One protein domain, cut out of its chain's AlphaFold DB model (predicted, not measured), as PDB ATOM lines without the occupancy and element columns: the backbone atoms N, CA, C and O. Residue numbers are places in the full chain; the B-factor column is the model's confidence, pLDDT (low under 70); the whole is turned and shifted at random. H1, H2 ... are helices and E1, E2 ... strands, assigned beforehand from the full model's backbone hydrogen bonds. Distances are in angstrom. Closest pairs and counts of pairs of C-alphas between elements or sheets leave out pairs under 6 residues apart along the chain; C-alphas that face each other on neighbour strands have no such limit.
ATOM      1  N   GLN A 452     122.809 150.284 151.537       97.56
ATOM      2  CA  GLN A 452     122.832 149.496 150.316       97.56
ATOM      3  C   GLN A 452     123.726 150.169 149.273       97.56
ATOM      4  O   GLN A 452     123.576 151.356 148.979       97.56
ATOM      5  N   CYS A 453     124.654 149.407 148.701       97.81
ATOM      6  CA  CYS A 453     125.656 149.899 147.766       97.81
ATOM      7  C   CYS A 453     125.645 149.074 146.474       97.81
ATOM      8  O   CYS A 453     125.495 147.849 146.514       97.81
ATOM      9  N   ILE A 454     125.862 149.736 145.336       98.25
ATOM     10  CA  ILE A 454     126.072 149.090 144.035       98.25
ATOM     11  C   ILE A 454     127.406 149.559 143.455       98.25
ATOM     12  O   ILE A 454     127.652 150.757 143.335       98.25
ATOM     13  N   PHE A 455     128.253 148.620 143.053       97.25
ATOM     14  CA  PHE A 455     129.541 148.896 142.425       97.25
ATOM     15  C   PHE A 455     129.550 148.329 141.010       97.25
ATOM     16  O   PHE A 455     129.446 147.119 140.817       97.25
ATOM     17  N   TRP A 456     129.676 149.209 140.024       96.94
ATOM     18  CA  TRP A 456     129.782 148.873 138.610       96.94
ATOM     19  C   TRP A 456     131.256 148.821 138.218       96.94
ATOM     20  O   TRP A 456     131.919 149.858 138.135       96.94
ATOM     21  N   GLY A 457     131.750 147.614 137.967       94.62
ATOM     22  CA  GLY A 457     133.126 147.336 137.568       94.62
ATOM     23  C   GLY A 457     133.196 146.529 136.278       94.62
ATOM     24  O   GLY A 457     132.197 146.304 135.595       94.62
ATOM     25  N   TYR A 458     134.387 146.056 135.942       92.00
ATOM     26  CA  TYR A 458     134.623 145.198 134.784       92.00
ATOM     27  C   TYR A 458     135.539 144.024 135.120       92.00
ATOM     28  O   TYR A 458     136.301 144.050 136.081       92.00
ATOM     29  N   GLY A 459     135.463 142.959 134.325       89.88
ATOM     30  CA  GLY A 459     136.256 141.756 134.536       89.88
ATOM     31  C   GLY A 459     137.741 142.099 134.640       89.88
ATOM     32  O   GLY A 459     138.284 142.714 133.721       89.88
ATOM     33  N   SER A 460     138.373 141.663 135.737       86.88
ATOM     34  CA  SER A 460     139.778 141.886 136.133       86.88
ATOM     35  C   SER A 460     140.170 143.270 136.682       86.88
ATOM     36  O   SER A 460     141.355 143.515 136.881       86.88
ATOM     37  N   ASP A 461     139.219 144.151 137.007       91.06
ATOM     38  CA  ASP A 461     139.524 145.474 137.590       91.06
ATOM     39  C   ASP A 461     139.737 145.487 139.119       91.06
ATOM     40  O   ASP A 461     140.216 146.474 139.673       91.06
ATOM     41  N   GLY A 462     139.386 144.396 139.806       92.31
ATOM     42  CA  GLY A 462     139.484 144.255 141.263       92.31
ATOM     43  C   GLY A 462     138.231 144.659 142.055       92.31
ATOM     44  O   GLY A 462     138.200 144.427 143.262       92.31
ATOM     45  N   THR A 463     137.176 145.181 141.419       92.94
ATOM     46  CA  THR A 463     135.949 145.680 142.077       92.94
ATOM     47  C   THR A 463     135.250 144.620 142.926       92.94
ATOM     48  O   THR A 463     134.900 144.863 144.083       92.94
ATOM     49  N   VAL A 464     135.075 143.423 142.367       93.44
ATOM     50  CA  VAL A 464     134.441 142.289 143.054       93.44
ATOM     51  C   VAL A 464     135.250 141.878 144.286       93.44
ATOM     52  O   VAL A 464     134.698 141.763 145.380       93.44
ATOM     53  N   GLY A 465     136.568 141.707 144.125       91.69
ATOM     54  CA  GLY A 465     137.466 141.329 145.221       91.69
ATOM     55  C   GLY A 465     137.460 142.365 146.345       91.69
ATOM     56  O   GLY A 465     137.250 142.012 147.501       91.69
ATOM     57  N   ALA A 466     137.564 143.650 145.994       92.69
ATOM     58  CA  ALA A 466     137.499 144.747 146.953       92.69
ATOM     59  C   ALA A 466     136.158 144.794 147.707       92.69
ATOM     60  O   ALA A 466     136.141 145.064 148.905       92.69
ATOM     61  N   SER A 467     135.041 144.497 147.035       94.12
ATOM     62  CA  SER A 467     133.717 144.439 147.671       94.12
ATOM     63  C   SER A 467     133.630 143.307 148.702       94.12
ATOM     64  O   SER A 467     133.121 143.507 149.804       94.12
ATOM     65  N   HIS A 468     134.169 142.128 148.376       93.38
ATOM     66  CA  HIS A 468     134.205 140.986 149.295       93.38
ATOM     67  C   HIS A 468     135.142 141.255 150.485       93.38
ATOM     68  O   HIS A 468     134.783 140.976 151.630       93.38
ATOM     69  N   ASP A 469     136.314 141.843 150.238       92.19
ATOM     70  CA  ASP A 469     137.262 142.221 151.289       92.19
ATOM     71  C   ASP A 469     136.688 143.302 152.210       92.19
ATOM     72  O   ASP A 469     136.855 143.220 153.427       92.19
ATOM     73  N   ALA A 470     135.943 144.269 151.667       92.19
ATOM     74  CA  ALA A 470     135.252 145.278 152.465       92.19
ATOM     75  C   ALA A 470     134.238 144.638 153.424       92.19
ATOM     76  O   ALA A 470     134.248 144.948 154.615       92.19
ATOM     77  N   VAL A 471     133.417 143.694 152.949       93.94
ATOM     78  CA  VAL A 471     132.485 142.941 153.806       93.94
ATOM     79  C   VAL A 471     133.233 142.170 154.897       93.94
ATOM     80  O   VAL A 471     132.875 142.272 156.071       93.94
ATOM     81  N   LYS A 472     134.325 141.476 154.554       93.56
ATOM     82  CA  LYS A 472     135.171 140.773 155.537       93.56
ATOM     83  C   LYS A 472     135.754 141.713 156.585       93.56
ATOM     84  O   LYS A 472     135.742 141.393 157.773       93.56
ATOM     85  N   MET A 473     136.231 142.885 156.172       92.69
ATOM     86  CA  MET A 473     136.752 143.900 157.083       92.69
ATOM     87  C   MET A 473     135.664 144.468 157.997       92.69
ATOM     88  O   MET A 473     135.926 144.645 159.185       92.69
ATOM     89  N   ILE A 474     134.459 144.728 157.485       93.56
ATOM     90  CA  ILE A 474     133.336 145.228 158.291       93.56
ATOM     91  C   ILE A 474     132.971 144.208 159.370       93.56
ATOM     92  O   ILE A 474     132.938 144.556 160.549       93.56
ATOM     93  N   VAL A 475     132.778 142.943 158.998       94.19
ATOM     94  CA  VAL A 475     132.390 141.884 159.944       94.19
ATOM     95  C   VAL A 475     133.504 141.574 160.944       94.19
ATOM     96  O   VAL A 475     133.233 141.344 162.118       94.19
ATOM     97  N   GLY A 476     134.765 141.593 160.504       91.50
ATOM     98  CA  GLY A 476     135.913 141.290 161.360       91.50
ATOM     99  C   GLY A 476     136.275 142.394 162.359       91.50
ATOM    100  O   GLY A 476     136.885 142.099 163.383       91.50
ATOM    101  N   ASN A 477     135.914 143.653 162.082       92.06
ATOM    102  CA  ASN A 477     136.327 144.805 162.897       92.06
ATOM    103  C   ASN A 477     135.162 145.544 163.578       92.06
ATOM    104  O   ASN A 477     135.401 146.509 164.307       92.06
ATOM    105  N   THR A 478     133.911 145.134 163.345       92.75
ATOM    106  CA  THR A 478     132.718 145.827 163.853       92.75
ATOM    107  C   THR A 478     131.606 144.851 164.238       92.75
ATOM    108  O   THR A 478     131.626 143.678 163.864       92.75
ATOM    109  N   ASP A 479     130.592 145.349 164.944       91.81
ATOM    110  CA  ASP A 479     129.398 144.567 165.285       91.81
ATOM    111  C   ASP A 479     128.343 144.553 164.163       91.81
ATOM    112  O   ASP A 479     127.330 143.869 164.279       91.81
ATOM    113  N   PHE A 480     128.585 145.255 163.050       95.00
ATOM    114  CA  PHE A 480     127.682 145.246 161.903       95.00
ATOM    115  C   PHE A 480     127.694 143.894 161.190       95.00
ATOM    116  O   PHE A 480     128.704 143.185 161.153       95.00
ATOM    117  N   ASN A 481     126.554 143.559 160.599       96.25
ATOM    118  CA  ASN A 481     126.420 142.507 159.612       96.25
ATOM    119  C   ASN A 481     126.540 143.118 158.219       96.25
ATOM    120  O   ASN A 481     126.123 144.249 157.963       96.25
ATOM    121  N   ALA A 482     127.139 142.361 157.318       97.25
ATOM    122  CA  ALA A 482     127.331 142.736 155.937       97.25
ATOM    123  C   ALA A 482     127.129 141.534 155.007       97.25
ATOM    124  O   ALA A 482     127.405 140.388 155.372       97.25
ATOM    125  N   GLN A 483     126.652 141.843 153.807       98.00
ATOM    126  CA  GLN A 483     126.320 140.916 152.733       98.00
ATOM    127  C   GLN A 483     126.921 141.451 151.428       98.00
ATOM    128  O   GLN A 483     126.837 142.652 151.170       98.00
ATOM    129  N   ALA A 484     127.494 140.583 150.595       97.94
ATOM    130  CA  ALA A 484     127.911 140.902 149.233       97.94
ATOM    131  C   ALA A 484     127.460 139.823 148.246       97.94
ATOM    132  O   ALA A 484     127.638 138.629 148.476       97.94
ATOM    133  N   TYR A 485     126.939 140.267 147.106       97.81
ATOM    134  CA  TYR A 485     126.613 139.422 145.966       97.81
ATOM    135  C   TYR A 485     127.042 140.098 144.672       97.81
ATOM    136  O   TYR A 485     126.756 141.276 144.468       97.81
ATOM    137  N   SER A 486     127.696 139.359 143.784       96.06
ATOM    138  CA  SER A 486     128.209 139.904 142.528       96.06
ATOM    139  C   SER A 486     127.578 139.215 141.324       96.06
ATOM    140  O   SER A 486     127.472 137.991 141.274       96.06
ATOM    141  N   VAL A 487     127.178 140.021 140.342       94.75
ATOM    142  CA  VAL A 487     126.722 139.578 139.023       94.75
ATOM    143  C   VAL A 487     127.886 139.705 138.047       94.75
ATOM    144  O   VAL A 487     128.564 140.735 138.010       94.75
ATOM    145  N   TYR A 488     128.096 138.661 137.250       92.88
ATOM    146  CA  TYR A 488     129.186 138.567 136.284       92.88
ATOM    147  C   TYR A 488     128.640 138.435 134.866       92.88
ATOM    148  O   TYR A 488     127.614 137.796 134.632       92.88
ATOM    149  N   ASP A 489     129.363 139.013 133.916       91.31
ATOM    150  CA  ASP A 489     129.184 138.781 132.488       91.31
ATOM    151  C   ASP A 489     129.827 137.442 132.061       91.31
ATOM    152  O   ASP A 489     130.751 136.932 132.698       91.31
ATOM    153  N   ALA A 490     129.352 136.872 130.954       89.62
ATOM    154  CA  ALA A 490     129.929 135.687 130.325       89.62
ATOM    155  C   ALA A 490     131.305 135.964 129.685       89.62
ATOM    156  O   ALA A 490     132.092 135.037 129.469       89.62
ATOM    157  N   HIS A 491     131.614 137.226 129.370       87.62
ATOM    158  CA  HIS A 491     132.918 137.616 128.835       87.62
ATOM    159  C   HIS A 491     134.022 137.456 129.888       87.62
ATOM    160  O   HIS A 491     134.031 138.131 130.916       87.62
ATOM    161  N   LYS A 492     135.015 136.608 129.587       85.75
ATOM    162  CA  LYS A 492     136.146 136.318 130.490       85.75
ATOM    163  C   LYS A 492     136.999 137.546 130.834       85.75
ATOM    164  O   LYS A 492     137.594 137.587 131.905       85.75
ATOM    165  N   SER A 493     137.089 138.526 129.935       85.25
ATOM    166  CA  SER A 493     137.838 139.769 130.135       85.25
ATOM    167  C   SER A 493     137.012 140.971 129.689       85.25
ATOM    168  O   SER A 493     136.285 140.904 128.700       85.25
ATOM    169  N   GLY A 494     137.091 142.072 130.446       86.25
ATOM    170  CA  GLY A 494     136.401 143.328 130.125       86.25
ATOM    171  C   GLY A 494     134.866 143.296 130.203       86.25
ATOM    172  O   GLY A 494     134.240 144.333 129.979       86.25
ATOM    173  N   GLY A 495     134.267 142.146 130.530       92.50
ATOM    174  CA  GLY A 495     132.829 142.003 130.758       92.50
ATOM    175  C   GLY A 495     132.350 142.808 131.961       92.50
ATOM    176  O   GLY A 495     133.135 143.118 132.855       92.50
ATOM    177  N   LEU A 496     131.068 143.160 131.990       95.44
ATOM    178  CA  LEU A 496     130.485 143.914 133.101       95.44
ATOM    179  C   LEU A 496     130.502 143.091 134.402       95.44
ATOM    180  O   LEU A 496     130.175 141.905 134.405       95.44
ATOM    181  N   THR A 497     130.822 143.736 135.523       96.25
ATOM    182  CA  THR A 497     130.538 143.195 136.857       96.25
ATOM    183  C   THR A 497     129.718 144.193 137.662       96.25
ATOM    184  O   THR A 497     129.938 145.403 137.580       96.25
ATOM    185  N   VAL A 498     128.748 143.691 138.426       97.31
ATOM    186  CA  VAL A 498     127.930 144.518 139.320       97.31
ATOM    187  C   VAL A 498     127.901 143.869 140.694       97.31
ATOM    188  O   VAL A 498     127.319 142.798 140.865       97.31
ATOM    189  N   SER A 499     128.541 144.504 141.673       97.81
ATOM    190  CA  SER A 499     128.544 144.045 143.062       97.81
ATOM    191  C   SER A 499     127.489 144.792 143.867       97.81
ATOM    192  O   SER A 499     127.438 146.019 143.869       97.81
ATOM    193  N   HIS A 500     126.662 144.034 144.568       98.38
ATOM    194  CA  HIS A 500     125.621 144.496 145.468       98.38
ATOM    195  C   HIS A 500     126.074 144.229 146.896       98.38
ATOM    196  O   HIS A 500     126.342 143.082 147.249       98.38
ATOM    197  N   VAL A 501     126.166 145.277 147.710       98.38
ATOM    198  CA  VAL A 501     126.611 145.173 149.102       98.38
ATOM    199  C   VAL A 501     125.551 145.764 150.013       98.38
ATOM    200  O   VAL A 501     125.007 146.829 149.724       98.38
ATOM    201  N   ARG A 502     125.269 145.091 151.124       98.06
ATOM    202  CA  ARG A 502     124.412 145.608 152.192       98.06
ATOM    203  C   ARG A 502     125.149 145.567 153.520       98.06
ATOM    204  O   ARG A 502     125.920 144.640 153.759       98.06
ATOM    205  N   VAL A 503     124.913 146.559 154.373       97.62
ATOM    206  CA  VAL A 503     125.494 146.652 155.720       97.62
ATOM    207  C   VAL A 503     124.428 147.142 156.694       97.62
ATOM    208  O   VAL A 503     123.783 148.155 156.437       97.62
ATOM    209  N   GLY A 504     124.245 146.447 157.813       96.00
ATOM    210  CA  GLY A 504     123.206 146.745 158.799       96.00
ATOM    211  C   GLY A 504     123.540 146.192 160.181       96.00
ATOM    212  O   GLY A 504     124.475 145.407 160.336       96.00
ATOM    213  N   LYS A 505     122.824 146.644 161.215       93.75
ATOM    214  CA  LYS A 505     123.026 146.141 162.586       93.75
ATOM    215  C   LYS A 505     122.495 144.721 162.746       93.75
ATOM    216  O   LYS A 505     123.166 143.885 163.342       93.75
ATOM    217  N   ASP A 506     121.339 144.450 162.160       92.75
ATOM    218  CA  ASP A 506     120.690 143.144 162.202       92.75
ATOM    219  C   ASP A 506     121.188 142.224 161.071       92.75
ATOM    220  O   ASP A 506     121.757 142.709 160.085       92.75
ATOM    221  N   PRO A 507     121.012 140.894 161.192       92.31
ATOM    222  CA  PRO A 507     121.301 139.953 160.113       92.31
ATOM    223  C   PRO A 507     120.552 140.302 158.821       92.31
ATOM    224  O   PRO A 507     119.377 140.665 158.848       92.31
ATOM    225  N   ILE A 508     121.226 140.166 157.679       94.00
ATOM    226  CA  ILE A 508     120.689 140.565 156.373       94.00
ATOM    227  C   ILE A 508     120.123 139.333 155.661       94.00
ATOM    228  O   ILE A 508     120.866 138.407 155.337       94.00
ATOM    229  N   GLN A 509     118.811 139.349 155.409       89.62
ATOM    230  CA  GLN A 509     118.033 138.264 154.785       89.62
ATOM    231  C   GLN A 509     117.738 138.504 153.287       89.62
ATOM    232  O   GLN A 509     117.027 137.731 152.651       89.62
ATOM    233  N   SER A 510     118.262 139.587 152.713       96.25
ATOM    234  CA  SER A 510     117.840 140.096 151.406       96.25
ATOM    235  C   SER A 510     118.504 139.360 150.236       96.25
ATOM    236  O   SER A 510     119.437 139.866 149.607       96.25
ATOM    237  N   GLU A 511     118.023 138.162 149.915       95.75
ATOM    238  CA  GLU A 511     118.531 137.320 148.819       95.75
ATOM    239  C   GLU A 511     117.974 137.725 147.446       95.75
ATOM    240  O   GLU A 511     117.408 136.933 146.693       95.75
ATOM    241  N   TYR A 512     118.147 139.000 147.118       96.81
ATOM    242  CA  TYR A 512     117.775 139.626 145.853       96.81
ATOM    243  C   TYR A 512     118.709 140.807 145.570       96.81
ATOM    244  O   TYR A 512     119.422 141.283 146.465       96.81
ATOM    245  N   LEU A 513     118.745 141.284 144.326       97.19
ATOM    246  CA  LEU A 513     119.608 142.411 143.951       97.19
ATOM    247  C   LEU A 513     119.187 143.703 144.670       97.19
ATOM    248  O   LEU A 513     118.017 143.905 144.980       97.19
ATOM    249  N   VAL A 514     120.131 144.611 144.933       97.38
ATOM    250  CA  VAL A 514     119.797 145.923 145.525       97.38
ATOM    251  C   VAL A 514     118.852 146.674 144.588       97.38
ATOM    252  O   VAL A 514     119.198 146.944 143.436       97.38
ATOM    253  N   GLN A 515     117.669 147.014 145.101       94.31
ATOM    254  CA  GLN A 515     116.651 147.771 144.369       94.31
ATOM    255  C   GLN A 515     116.719 149.275 144.667       94.31
ATOM    256  O   GLN A 515     116.309 150.070 143.828       94.31
ATOM    257  N   GLU A 516     117.295 149.647 145.815       92.94
ATOM    258  CA  GLU A 516     117.531 151.029 146.229       92.94
ATOM    259  C   GLU A 516     118.884 151.179 146.918       92.94
ATOM    260  O   GLU A 516     119.118 150.615 147.986       92.94
ATOM    261  N   ALA A 517     119.767 151.968 146.328       95.69
ATOM    262  CA  ALA A 517     121.130 152.171 146.768       95.69
ATOM    263  C   ALA A 517     121.295 153.544 147.425       95.69
ATOM    264  O   ALA A 517     120.946 154.572 146.851       95.69
ATOM    265  N   ASP A 518     121.895 153.556 148.611       96.00
ATOM    266  CA  ASP A 518     122.431 154.759 149.251       96.00
ATOM    267  C   ASP A 518     123.717 155.232 148.547       96.00
ATOM    268  O   ASP A 518     124.067 156.411 148.586       96.00
ATOM    269  N   TYR A 519     124.425 154.301 147.899       95.62
ATOM    270  CA  TYR A 519     125.706 154.541 147.247       95.62
ATOM    271  C   TYR A 519     125.818 153.766 145.928       95.62
ATOM    272  O   TYR A 519     125.657 152.545 145.897       95.62
ATOM    273  N   VAL A 520     126.154 154.456 144.840       96.50
ATOM    274  CA  VAL A 520     126.458 153.842 143.542       96.50
ATOM    275  C   VAL A 520     127.837 154.295 143.082       96.50
ATOM    276  O   VAL A 520     128.072 155.488 142.911       96.50
ATOM    277  N   ALA A 521     128.740 153.352 142.824       95.38
ATOM    278  CA  ALA A 521     130.035 153.636 142.214       95.38
ATOM    279  C   ALA A 521     130.129 153.087 140.793       95.38
ATOM    280  O   ALA A 521     129.719 151.963 140.519       95.38
ATOM    281  N   CYS A 522     130.725 153.873 139.904       94.56
ATOM    282  CA  CYS A 522     131.064 153.499 138.542       94.56
ATOM    283  C   CYS A 522     132.580 153.556 138.365       94.56
ATOM    284  O   CYS A 522     133.166 154.636 138.301       94.56
ATOM    285  N   HIS A 523     133.224 152.396 138.269       93.69
ATOM    286  CA  HIS A 523     134.680 152.301 138.160       93.69
ATOM    287  C   HIS A 523     135.191 152.391 136.712       93.69
ATOM    288  O   HIS A 523     136.401 152.414 136.490       93.69
ATOM    289  N   ASN A 524     134.289 152.506 135.729       91.50
ATOM    290  CA  ASN A 524     134.619 152.666 134.315       91.50
ATOM    291  C   ASN A 524     133.763 153.759 133.659       91.50
ATOM    292  O   ASN A 524     132.605 153.534 133.308       91.50
ATOM    293  N   SER A 525     134.363 154.925 133.409       90.94
ATOM    294  CA  SER A 525     133.687 156.075 132.787       90.94
ATOM    295  C   SER A 525     132.964 155.783 131.467       90.94
ATOM    296  O   SER A 525     132.009 156.482 131.144       90.94
ATOM    297  N   THR A 526     133.331 154.744 130.706       92.50
ATOM    298  CA  THR A 526     132.613 154.407 129.460       92.50
ATOM    299  C   THR A 526     131.175 153.936 129.703       92.50
ATOM    300  O   THR A 526     130.339 153.994 128.797       92.50
ATOM    301  N   TYR A 527     130.858 153.506 130.926       94.25
ATOM    302  CA  TYR A 527     129.548 152.982 131.299       94.25
ATOM    303  C   TYR A 527     128.473 154.053 131.417       94.25
ATOM    304  O   TYR A 527     127.304 153.738 131.206       94.25
ATOM    305  N   VAL A 528     128.845 155.323 131.617       91.44
ATOM    306  CA  VAL A 528     127.884 156.439 131.706       91.44
ATOM    307  C   VAL A 528     127.021 156.586 130.451       91.44
ATOM    308  O   VAL A 528     125.938 157.151 130.520       91.44
ATOM    309  N   ARG A 529     127.493 156.085 129.299       92.69
ATOM    310  CA  ARG A 529     126.765 156.103 128.017       92.69
ATOM    311  C   ARG A 529     126.048 154.791 127.699       92.69
ATOM    312  O   ARG A 529     125.282 154.759 126.743       92.69
ATOM    313  N   LYS A 530     126.335 153.719 128.443       92.44
ATOM    314  CA  LYS A 530     125.876 152.353 128.147       92.44
ATOM    315  C   LYS A 530     124.796 151.867 129.105       92.44
ATOM    316  O   LYS A 530     123.924 151.116 128.686       92.44
ATOM    317  N   PHE A 531     124.866 152.266 130.374       92.75
ATOM    318  CA  PHE A 531     124.034 151.704 131.432       92.75
ATOM    319  C   PHE A 531     123.359 152.794 132.265       92.75
ATOM    320  O   PHE A 531     123.966 153.809 132.606       92.75
ATOM    321  N   HIS A 532     122.114 152.537 132.664       91.19
ATOM    322  CA  HIS A 532     121.348 153.384 133.580       91.19
ATOM    323  C   HIS A 532     121.699 153.065 135.041       91.19
ATOM    324  O   HIS A 532     120.900 152.486 135.772       91.19
ATOM    325  N   MET A 533     122.918 153.412 135.459       91.31
ATOM    326  CA  MET A 533     123.488 152.980 136.749       91.31
ATOM    327  C   MET A 533     122.818 153.602 137.979       91.31
ATOM    328  O   MET A 533     122.866 153.021 139.058       91.31
ATOM    329  N   VAL A 534     122.208 154.780 137.827       90.75
ATOM    330  CA  VAL A 534     121.612 155.547 138.935       90.75
ATOM    331  C   VAL A 534     120.104 155.348 139.061       90.75
ATOM    332  O   VAL A 534     119.470 156.013 139.870       90.75
ATOM    333  N   LYS A 535     119.516 154.421 138.293       90.19
ATOM    334  CA  LYS A 535     118.075 154.139 138.359       90.19
ATOM    335  C   LYS A 535     117.650 153.660 139.751       90.19
ATOM    336  O   LYS A 535     116.547 153.961 140.185       90.19
ATOM    337  N   GLN A 536     118.522 152.920 140.429       91.12
ATOM    338  CA  GLN A 536     118.320 152.448 141.796       91.12
ATOM    339  C   GLN A 536     118.860 153.423 142.852       91.12
ATOM    340  O   GLN A 536     118.828 153.091 144.027       91.12
ATOM    341  N   LEU A 537     119.421 154.580 142.488       93.12
ATOM    342  CA  LEU A 537     119.980 155.502 143.478       93.12
ATOM    343  C   LEU A 537     118.843 156.209 144.227       93.12
ATOM    344  O   LEU A 537     117.984 156.814 143.592       93.12
ATOM    345  N   LYS A 538     118.859 156.143 145.560       92.19
ATOM    346  CA  LYS A 538     117.899 156.855 146.412       92.19
ATOM    347  C   LYS A 538     118.027 158.369 146.248       92.19
ATOM    348  O   LYS A 538     119.092 158.885 145.896       92.19
ATOM    349  N   GLU A 539     116.957 159.076 146.594       90.19
ATOM    350  CA  GLU A 539     116.999 160.525 146.772       90.19
ATOM    351  C   GLU A 539     118.060 160.908 147.824       90.19
ATOM    352  O   GLU A 539     118.148 160.294 148.888       90.19
ATOM    353  N   GLY A 540     118.919 161.879 147.506       89.12
ATOM    354  CA  GLY A 540     120.069 162.265 148.329       89.12
ATOM    355  C   GLY A 540     121.232 161.261 148.324       89.12
ATOM    356  O   GLY A 540     122.195 161.439 149.072       89.12
ATOM    357  N   GLY A 541     121.167 160.207 147.504       90.75
ATOM    358  CA  GLY A 541     122.194 159.171 147.417       90.75
ATOM    359  C   GLY A 541     123.530 159.673 146.857       90.75
ATOM    360  O   GLY A 541     123.625 160.726 146.223       90.75
ATOM    361  N   ILE A 542     124.593 158.898 147.075       92.62
ATOM    362  CA  ILE A 542     125.946 159.237 146.619       92.62
ATOM    363  C   ILE A 542     126.253 158.505 145.310       92.62
ATOM    364  O   ILE A 542     126.198 157.277 145.254       92.62
ATOM    365  N   PHE A 543     126.645 159.251 144.276       91.31
ATOM    366  CA  PHE A 543     127.177 158.703 143.032       91.31
ATOM    367  C   PHE A 543     128.671 159.011 142.900       91.31
ATOM    368  O   PHE A 543     129.076 160.174 142.849       91.31
ATOM    369  N   VAL A 544     129.495 157.966 142.819       91.81
ATOM    370  CA  VAL A 544     130.945 158.086 142.626       91.81
ATOM    371  C   VAL A 544     131.320 157.611 141.234       91.81
ATOM    372  O   VAL A 544     131.032 156.478 140.855       91.81
ATOM    373  N   LEU A 545     131.995 158.462 140.473       89.38
ATOM    374  CA  LEU A 545     132.436 158.156 139.119       89.38
ATOM    375  C   LEU A 545     133.961 158.153 139.051       89.38
ATOM    376  O   LEU A 545     134.600 159.127 139.413       89.38
ATOM    377  N   ASN A 546     134.549 157.078 138.539       90.12
ATOM    378  CA  ASN A 546     135.950 157.056 138.141       90.12
ATOM    379  C   ASN A 546     136.068 157.526 136.684       90.12
ATOM    380  O   ASN A 546     135.740 156.778 135.754       90.12
ATOM    381  N   SER A 547     136.516 158.765 136.473       87.19
ATOM    382  CA  SER A 547     136.701 159.330 135.134       87.19
ATOM    383  C   SER A 547     137.917 160.256 135.042       87.19
ATOM    384  O   SER A 547     138.369 160.792 136.051       87.19
ATOM    385  N   PRO A 548     138.442 160.497 133.826       86.75
ATOM    386  CA  PRO A 548     139.512 161.468 133.624       86.75
ATOM    387  C   PRO A 548     139.031 162.933 133.613       86.75
ATOM    388  O   PRO A 548     139.851 163.813 133.374       86.75
ATOM    389  N   TRP A 549     137.734 163.202 133.818       85.69
ATOM    390  CA  TRP A 549     137.108 164.524 133.660       85.69
ATOM    391  C   TRP A 549     137.208 165.346 134.949       85.69
ATOM    392  O   TRP A 549     136.352 165.250 135.820       85.69
ATOM    393  N   ASN A 550     138.267 166.135 135.111       80.00
ATOM    394  CA  ASN A 550     138.605 166.746 136.401       80.00
ATOM    395  C   ASN A 550     137.926 168.103 136.644       80.00
ATOM    396  O   ASN A 550     138.014 168.623 137.755       80.00
ATOM    397  N   THR A 551     137.263 168.684 135.638       79.12
ATOM    398  CA  THR A 551     136.527 169.952 135.782       79.12
ATOM    399  C   THR A 551     135.024 169.776 135.581       79.12
ATOM    400  O   THR A 551     134.562 168.802 134.975       79.12
ATOM    401  N   VAL A 552     134.237 170.732 136.084       78.06
ATOM    402  CA  VAL A 552     132.775 170.738 135.914       78.06
ATOM    403  C   VAL A 552     132.408 170.833 134.435       78.06
ATOM    404  O   VAL A 552     131.511 170.124 133.990       78.06
ATOM    405  N   GLU A 553     133.144 171.620 133.650       81.06
ATOM    406  CA  GLU A 553     132.926 171.775 132.210       81.06
ATOM    407  C   GLU A 553     133.186 170.461 131.460       81.06
ATOM    408  O   GLU A 553     132.445 170.095 130.543       81.06
ATOM    409  N   GLU A 554     134.218 169.710 131.855       80.75
ATOM    410  CA  GLU A 554     134.506 168.395 131.282       80.75
ATOM    411  C   GLU A 554     133.418 167.378 131.635       80.75
ATOM    412  O   GLU A 554     132.969 166.635 130.757       80.75
ATOM    413  N   LEU A 555     132.954 167.357 132.889       79.69
ATOM    414  CA  LEU A 555     131.838 166.509 133.314       79.69
ATOM    415  C   LEU A 555     130.554 166.872 132.568       79.69
ATOM    416  O   LEU A 555     129.861 165.993 132.054       79.69
ATOM    417  N   GLU A 556     130.255 168.162 132.435       81.62
ATOM    418  CA  GLU A 556     129.088 168.641 131.711       81.62
ATOM    419  C   GLU A 556     129.154 168.246 130.231       81.62
ATOM    420  O   GLU A 556     128.172 167.764 129.668       81.62
ATOM    421  N   LYS A 557     130.316 168.351 129.592       90.19
ATOM    422  CA  LYS A 557     130.481 167.939 128.197       90.19
ATOM    423  C   LYS A 557     130.318 166.427 127.997       90.19
ATOM    424  O   LYS A 557     129.827 165.990 126.954       90.19
ATOM    425  N   ASN A 558     130.765 165.616 128.955       87.75
ATOM    426  CA  ASN A 558     130.897 164.173 128.762       87.75
ATOM    427  C   ASN A 558     129.756 163.331 129.344       87.75
ATOM    428  O   ASN A 558     129.470 162.259 128.801       87.75
ATOM    429  N   LEU A 559     129.086 163.784 130.404       88.25
ATOM    430  CA  LEU A 559     127.953 163.062 130.977       88.25
ATOM    431  C   LEU A 559     126.724 163.163 130.057       88.25
ATOM    432  O   LEU A 559     126.349 164.261 129.641       88.25
ATOM    433  N   PRO A 560     126.051 162.045 129.737       92.06
ATOM    434  CA  PRO A 560     124.811 162.087 128.969       92.06
ATOM    435  C   PRO A 560     123.689 162.824 129.695       92.06
ATOM    436  O   PRO A 560     123.553 162.729 130.914       92.06
ATOM    437  N   ASN A 561     122.816 163.482 128.928       89.50
ATOM    438  CA  ASN A 561     121.698 164.253 129.479       89.50
ATOM    439  C   ASN A 561     120.752 163.411 130.346       89.50
ATOM    440  O   ASN A 561     120.254 163.920 131.344       89.50
ATOM    441  N   HIS A 562     120.531 162.135 130.004       88.56
ATOM    442  CA  HIS A 562     119.701 161.253 130.830       88.56
ATOM    443  C   HIS A 562     120.315 161.064 132.226       88.56
ATOM    444  O   HIS A 562     119.619 161.242 133.213       88.56
ATOM    445  N   LEU A 563     121.627 160.817 132.317       87.31
ATOM    446  CA  LEU A 563     122.319 160.614 133.587       87.31
ATOM    447  C   LEU A 563     122.340 161.896 134.424       87.31
ATOM    448  O   LEU A 563     122.073 161.844 135.618       87.31
ATOM    449  N   LYS A 564     122.598 163.057 133.804       84.19
ATOM    450  CA  LYS A 564     122.514 164.353 134.500       84.19
ATOM    451  C   LYS A 564     121.122 164.600 135.074       84.19
ATOM    452  O   LYS A 564     121.000 165.023 136.217       84.19
ATOM    453  N   ARG A 565     120.081 164.338 134.275       85.75
ATOM    454  CA  ARG A 565     118.688 164.491 134.695       85.75
ATOM    455  C   ARG A 565     118.373 163.563 135.860       85.75
ATOM    456  O   ARG A 565     117.826 164.032 136.846       85.75
ATOM    457  N   ASP A 566     118.731 162.289 135.761       84.56
ATOM    458  CA  ASP A 566     118.427 161.301 136.795       84.56
ATOM    459  C   ASP A 566     119.190 161.622 138.103       84.56
ATOM    460  O   ASP A 566     118.609 161.571 139.182       84.56
ATOM    461  N   LEU A 567     120.450 162.071 138.020       83.50
ATOM    462  CA  LEU A 567     121.217 162.565 139.176       83.50
ATOM    463  C   LEU A 567     120.582 163.805 139.823       83.50
ATOM    464  O   LEU A 567     120.545 163.899 141.048       83.50
ATOM    465  N   ALA A 568     120.083 164.746 139.016       77.62
ATOM    466  CA  ALA A 568     119.416 165.947 139.512       77.62
ATOM    467  C   ALA A 568     118.054 165.633 140.152       77.62
ATOM    468  O   ALA A 568     117.756 166.159 141.220       77.62
ATOM    469  N   LEU A 569     117.254 164.755 139.532       78.94
ATOM    470  CA  LEU A 569     115.967 164.299 140.073       78.94
ATOM    471  C   LEU A 569     116.147 163.562 141.403       78.94
ATOM    472  O   LEU A 569     115.366 163.777 142.321       78.94
ATOM    473  N   ASN A 570     117.208 162.765 141.527       76.69
ATOM    474  CA  ASN A 570     117.537 162.068 142.767       76.69
ATOM    475  C   ASN A 570     118.280 162.960 143.777       76.69
ATOM    476  O   ASN A 570     118.721 162.453 144.801       76.69
ATOM    477  N   MET A 571     118.488 164.257 143.504       77.88
ATOM    478  CA  MET A 571     119.281 165.170 144.348       77.88
ATOM    479  C   MET A 571     120.616 164.558 144.812       77.88
ATOM    480  O   MET A 571     121.027 164.687 145.967       77.88
ATOM    481  N   ALA A 572     121.272 163.829 143.911       66.38
ATOM    482  CA  ALA A 572     122.417 163.001 144.244       66.38
ATOM    483  C   ALA A 572     123.672 163.837 144.528       66.38
ATOM    484  O   ALA A 572     123.970 164.811 143.832       66.38
ATOM    485  N   THR A 573     124.477 163.394 145.494       77.69
ATOM    486  CA  THR A 573     125.830 163.927 145.690       77.69
ATOM    487  C   THR A 573     126.784 163.251 144.710       77.69
ATOM    488  O   THR A 573     126.986 162.039 144.782       77.69
ATOM    489  N   VAL A 574     127.389 164.022 143.802       73.44
ATOM    490  CA  VAL A 574     128.331 163.505 142.794       73.44
ATOM    491  C   VAL A 574     129.773 163.722 143.247       73.44
ATOM    492  O   VAL A 574     130.174 164.846 143.536       73.44
ATOM    493  N   SER A 575     130.566 162.651 143.258       77.31
ATOM    494  CA  SER A 575     132.011 162.700 143.500       77.31
ATOM    495  C   SER A 575     132.772 162.103 142.314       77.31
ATOM    496  O   SER A 575     132.452 161.005 141.858       77.31
ATOM    497  N   ASN A 576     133.779 162.821 141.811       71.50
ATOM    498  CA  ASN A 576     134.656 162.363 140.732       71.50
ATOM    499  C   ASN A 576     136.128 162.493 141.163       71.50
ATOM    500  O   ASN A 576     136.724 163.559 140.998       71.50
ATOM    501  N   PRO A 577     136.705 161.450 141.781       65.88
ATOM    502  CA  PRO A 577     138.105 161.457 142.187       65.88
ATOM    503  C   PRO A 577     139.089 161.646 141.013       65.88
ATOM    504  O   PRO A 577     138.857 161.084 139.943       65.88
ATOM    505  N   PRO A 578     140.213 162.376 141.192       54.94
ATOM    506  CA  PRO A 578     141.186 162.615 140.126       54.94
ATOM    507  C   PRO A 578     141.793 161.328 139.560       54.94
ATOM    508  O   PRO A 578     142.124 160.401 140.302       54.94
ATOM    509  N   ALA A 579     142.104 161.328 138.259       43.47
ATOM    510  CA  ALA A 579     142.746 160.209 137.554       43.47
ATOM    511  C   ALA A 579     144.085 159.730 138.166       43.47
ATOM    512  O   ALA A 579     144.534 158.616 137.894       43.47
ATOM    513  N   LEU A 580     144.737 160.541 139.011       36.19
ATOM    514  CA  LEU A 580     145.946 160.155 139.749       36.19
ATOM    515  C   LEU A 580     145.677 159.039 140.782       36.19
ATOM    516  O   LEU A 580     146.578 158.255 141.071       36.19
ATOM    517  N   TRP A 581     144.443 158.924 141.295       43.94
ATOM    518  CA  TRP A 581     144.042 157.872 142.240       43.94
ATOM    519  C   TRP A 581     143.993 156.487 141.579       43.94
ATOM    520  O   TRP A 581     144.188 155.485 142.257       43.94
ATOM    521  N   ALA A 582     143.861 156.423 140.248       38.41
ATOM    522  CA  ALA A 582     143.930 155.184 139.467       38.41
ATOM    523  C   ALA A 582     145.361 154.611 139.320       38.41
ATOM    524  O   ALA A 582     145.524 153.507 138.805       38.41
ATOM    525  N   LYS A 583     146.403 155.352 139.739       33.41
ATOM    526  CA  LYS A 583     147.812 154.897 139.742       33.41
ATOM    527  C   LYS A 583     148.301 154.408 141.108       33.41
ATOM    528  O   LYS A 583     149.398 153.857 141.191       33.41
ATOM    529  N   LEU A 584     147.526 154.617 142.171       33.25
ATOM    530  CA  LEU A 584     147.790 153.992 143.465       33.25
ATOM    531  C   LEU A 584     147.358 152.518 143.379       33.25
ATOM    532  O   LEU A 584     146.364 152.224 142.712       33.25
ATOM    533  N   PRO A 585     148.084 151.567 144.001       30.66
ATOM    534  CA  PRO A 585     147.614 150.185 144.064       30.66
ATOM    535  C   PRO A 585     146.188 150.163 144.642       30.66
ATOM    536  O   PRO A 585     145.901 151.003 145.497       30.66
ATOM    537  N   PRO A 586     145.310 149.228 144.226       36.75
ATOM    538  CA  PRO A 586     143.914 149.147 144.657       36.75
ATOM    539  C   PRO A 586     143.841 148.688 146.119       36.75
ATOM    540  O   PRO A 586     143.461 147.574 146.456       36.75
ATOM    541  N   LYS A 587     144.280 149.554 147.018       31.36
ATOM    542  CA  LYS A 587     143.978 149.553 148.433       31.36
ATOM    543  C   LYS A 587     143.246 150.865 148.626       31.36
ATOM    544  O   LYS A 587     143.807 151.888 148.255       31.36
ATOM    545  N   ILE A 588     142.061 150.819 149.236       36.09
ATOM    546  CA  ILE A 588     141.237 151.969 149.651       36.09
ATOM    547  C   ILE A 588     140.111 152.324 148.658       36.09
ATOM    548  O   ILE A 588     140.052 153.405 148.089       36.09
ATOM    549  N   ALA A 589     139.104 151.451 148.581       32.31
ATOM    550  CA  ALA A 589     137.749 151.930 148.847       32.31
ATOM    551  C   ALA A 589     137.600 151.944 150.380       32.31
ATOM    552  O   ALA A 589     137.334 150.911 150.991       32.31
ATOM    553  N   VAL A 590     137.905 153.068 151.039       34.56
ATOM    554  CA  VAL A 590     137.764 153.170 152.503       34.56
ATOM    555  C   VAL A 590     136.301 153.430 152.803       34.56
ATOM    556  O   VAL A 590     135.818 154.555 152.736       34.56
ATOM    557  N   ILE A 591     135.599 152.360 153.158       36.62
ATOM    558  CA  ILE A 591     134.433 152.462 154.024       36.62
ATOM    559  C   ILE A 591     134.996 152.672 155.436       36.62
ATOM    560  O   ILE A 591     135.467 151.734 156.078       36.62
ATOM    561  N   SER A 592     135.036 153.922 155.900       32.06
ATOM    562  CA  SER A 592     135.406 154.244 157.281       32.06
ATOM    563  C   SER A 592     134.251 153.867 158.212       32.06
ATOM    564  O   SER A 592     133.281 154.606 158.334       32.06
ATOM    565  N   VAL A 593     134.324 152.709 158.872       35.47
ATOM    566  CA  VAL A 593     133.366 152.357 159.932       35.47
ATOM    567  C   VAL A 593     133.995 152.677 161.281       35.47
ATOM    568  O   VAL A 593     135.004 152.085 161.659       35.47
ATOM    569  N   THR A 594     133.414 153.626 162.018       35.16
ATOM    570  CA  THR A 594     133.783 153.840 163.423       35.16
ATOM    571  C   THR A 594     132.877 153.006 164.319       35.16
ATOM    572  O   THR A 594     131.730 152.730 163.979       35.16
ATOM    573  N   ARG A 595     133.384 152.615 165.493       34.38
ATOM    574  CA  ARG A 595     132.749 151.677 166.440       34.38
ATOM    575  C   ARG A 595     131.334 152.080 166.918       34.38
ATOM    576  O   ARG A 595     130.683 151.274 167.564       34.38
ATOM    577  N   HIS A 596     130.874 153.301 166.622       31.03
ATOM    578  CA  HIS A 596     129.600 153.858 167.099       31.03
ATOM    579  C   HIS A 596     128.770 154.574 166.011       31.03
ATOM    580  O   HIS A 596     127.651 154.986 166.304       31.03
ATOM    581  N   ASP A 597     129.279 154.731 164.779       32.44
ATOM    582  CA  ASP A 597     128.594 155.473 163.708       32.44
ATOM    583  C   ASP A 597     129.037 154.961 162.322       32.44
ATOM    584  O   ASP A 597     130.243 154.850 162.048       32.44
ATOM    585  N   LEU A 598     128.073 154.642 161.448       34.53
ATOM    586  CA  LEU A 598     128.327 154.184 160.079       34.53
ATOM    587  C   LEU A 598     128.247 155.383 159.135       34.53
ATOM    588  O   LEU A 598     127.196 155.695 158.577       34.53
ATOM    589  N   ARG A 599     129.374 156.077 158.964       33.78
ATOM    590  CA  ARG A 599     129.505 157.140 157.968       33.78
ATOM    591  C   ARG A 599     130.309 156.610 156.791       33.78
ATOM    592  O   ARG A 599     131.475 156.275 156.953       33.78
ATOM    593  N   VAL A 600     129.729 156.571 155.595       36.53
ATOM    594  CA  VAL A 600     130.511 156.339 154.369       36.53
ATOM    595  C   VAL A 600     131.313 157.614 154.094       36.53
ATOM    596  O   VAL A 600     130.895 158.486 153.341       36.53
ATOM    597  N   LEU A 601     132.431 157.776 154.804       31.50
ATOM    598  CA  LEU A 601     133.362 158.886 154.644       31.50
ATOM    599  C   LEU A 601     134.633 158.380 153.977       31.50
ATOM    600  O   LEU A 601     135.344 157.535 154.521       31.50
ATOM    601  N   PHE A 602     134.951 158.971 152.829       35.41
ATOM    602  CA  PHE A 602     136.274 158.876 152.233       35.41
ATOM    603  C   PHE A 602     137.205 159.813 153.008       35.41
ATOM    604  O   PHE A 602     137.083 161.034 152.921       35.41
TER     605      PHE A 602
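This is residues 452 to 602 of the 605 residues of the protein "Pyruvate" of Blastocystis sp. subtype 1 (strain ATCC 50177 / NandII) (UniProt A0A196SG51). One twisted sheet of six strands runs through the model, with the long helix H1 along one face over E2 and E3, and H4 on the opposite face over E5, toward the other edge. H2 grazes the sheet, H3 lies farthest out, and a low-confidence tail with H5 follows E6. The printed part has 151 residues, with five named helices and six named strands in the order E1 H1 E2 E3 E4 H2 E5 H3 H4 E6 H5. The sheet's order is E2 E3 E1 E4 E5 E6, mixed, and the class is mixed, helices and strands. The whole is compact, with a radius of gyration of the C-alphas of 15.3 A and spans of 44 by 36 by 30 A.

E1, residues 452 to 458, H1, residues 463 to 477, and E2, residues 481 to 488, form a split strand-helix-strand unit, two strands running the same way with a right-handed crossover, and E3, residues 496 to 504, between them in the sheet. H1 is on the sheet at a height of 8.9 A, along the strands, 7 degrees from E3 on the local plane; its closest C-alphas to E2 are those of Val 471 and Ala 482, 5.6 A. E2 and E3 are an antiparallel hairpin, with N 483 and O 502 at 2.9 A; E3 and E1 are antiparallel, with N 455 and O 499 at 2.8 A. E4, residues 517 to 522, is parallel to E1, with N 456 and O 521 at 2.8 A. E4, H2, residues 525 to 529, and E5, residues 537 to 545, form a strand-helix-strand unit, two parallel neighbour strands with a helix between; N 522 and O 544 are 2.8 A apart. E5 bends by 121 degrees at residue 540. E5, H3, residues 552 to 558, H4, residues 561 to 569, and E6, residues 573 to 575, form another such unit; N 543 and O 573 are 2.9 A apart. Both crossovers are right-handed. H4 is on the sheet at a height of 10.9 A. H3 and H5, residues 579 to 583, are not on it. Every O i to N i+4 pair is within hydrogen-bond range in H1, H3 and H4; H2 has 0 of 1, with 1 of 2 O i to N i+3 pairs, and H5 has 0 of 1, with 2 of 2.

E1 begins at C-alpha 452 (122.832, 149.496, 150.316) and is 20.0 A long. H1 is 20.8 A long, E2 23.8 A and E3 26.9 A. H5 ends at C-alpha 583 (147.812, 154.897, 139.742).

The C-alphas of Pro 507 and Glu 553 are the two farthest apart, 43.9 A. The printed part has no cut, and the link from E3 to E4 is long, with 12 residues. Residues 584 to 602 hold no named element. The mean pLDDT of the printed part is 81.4; residue 572 and residues 577 to 602 are under 70.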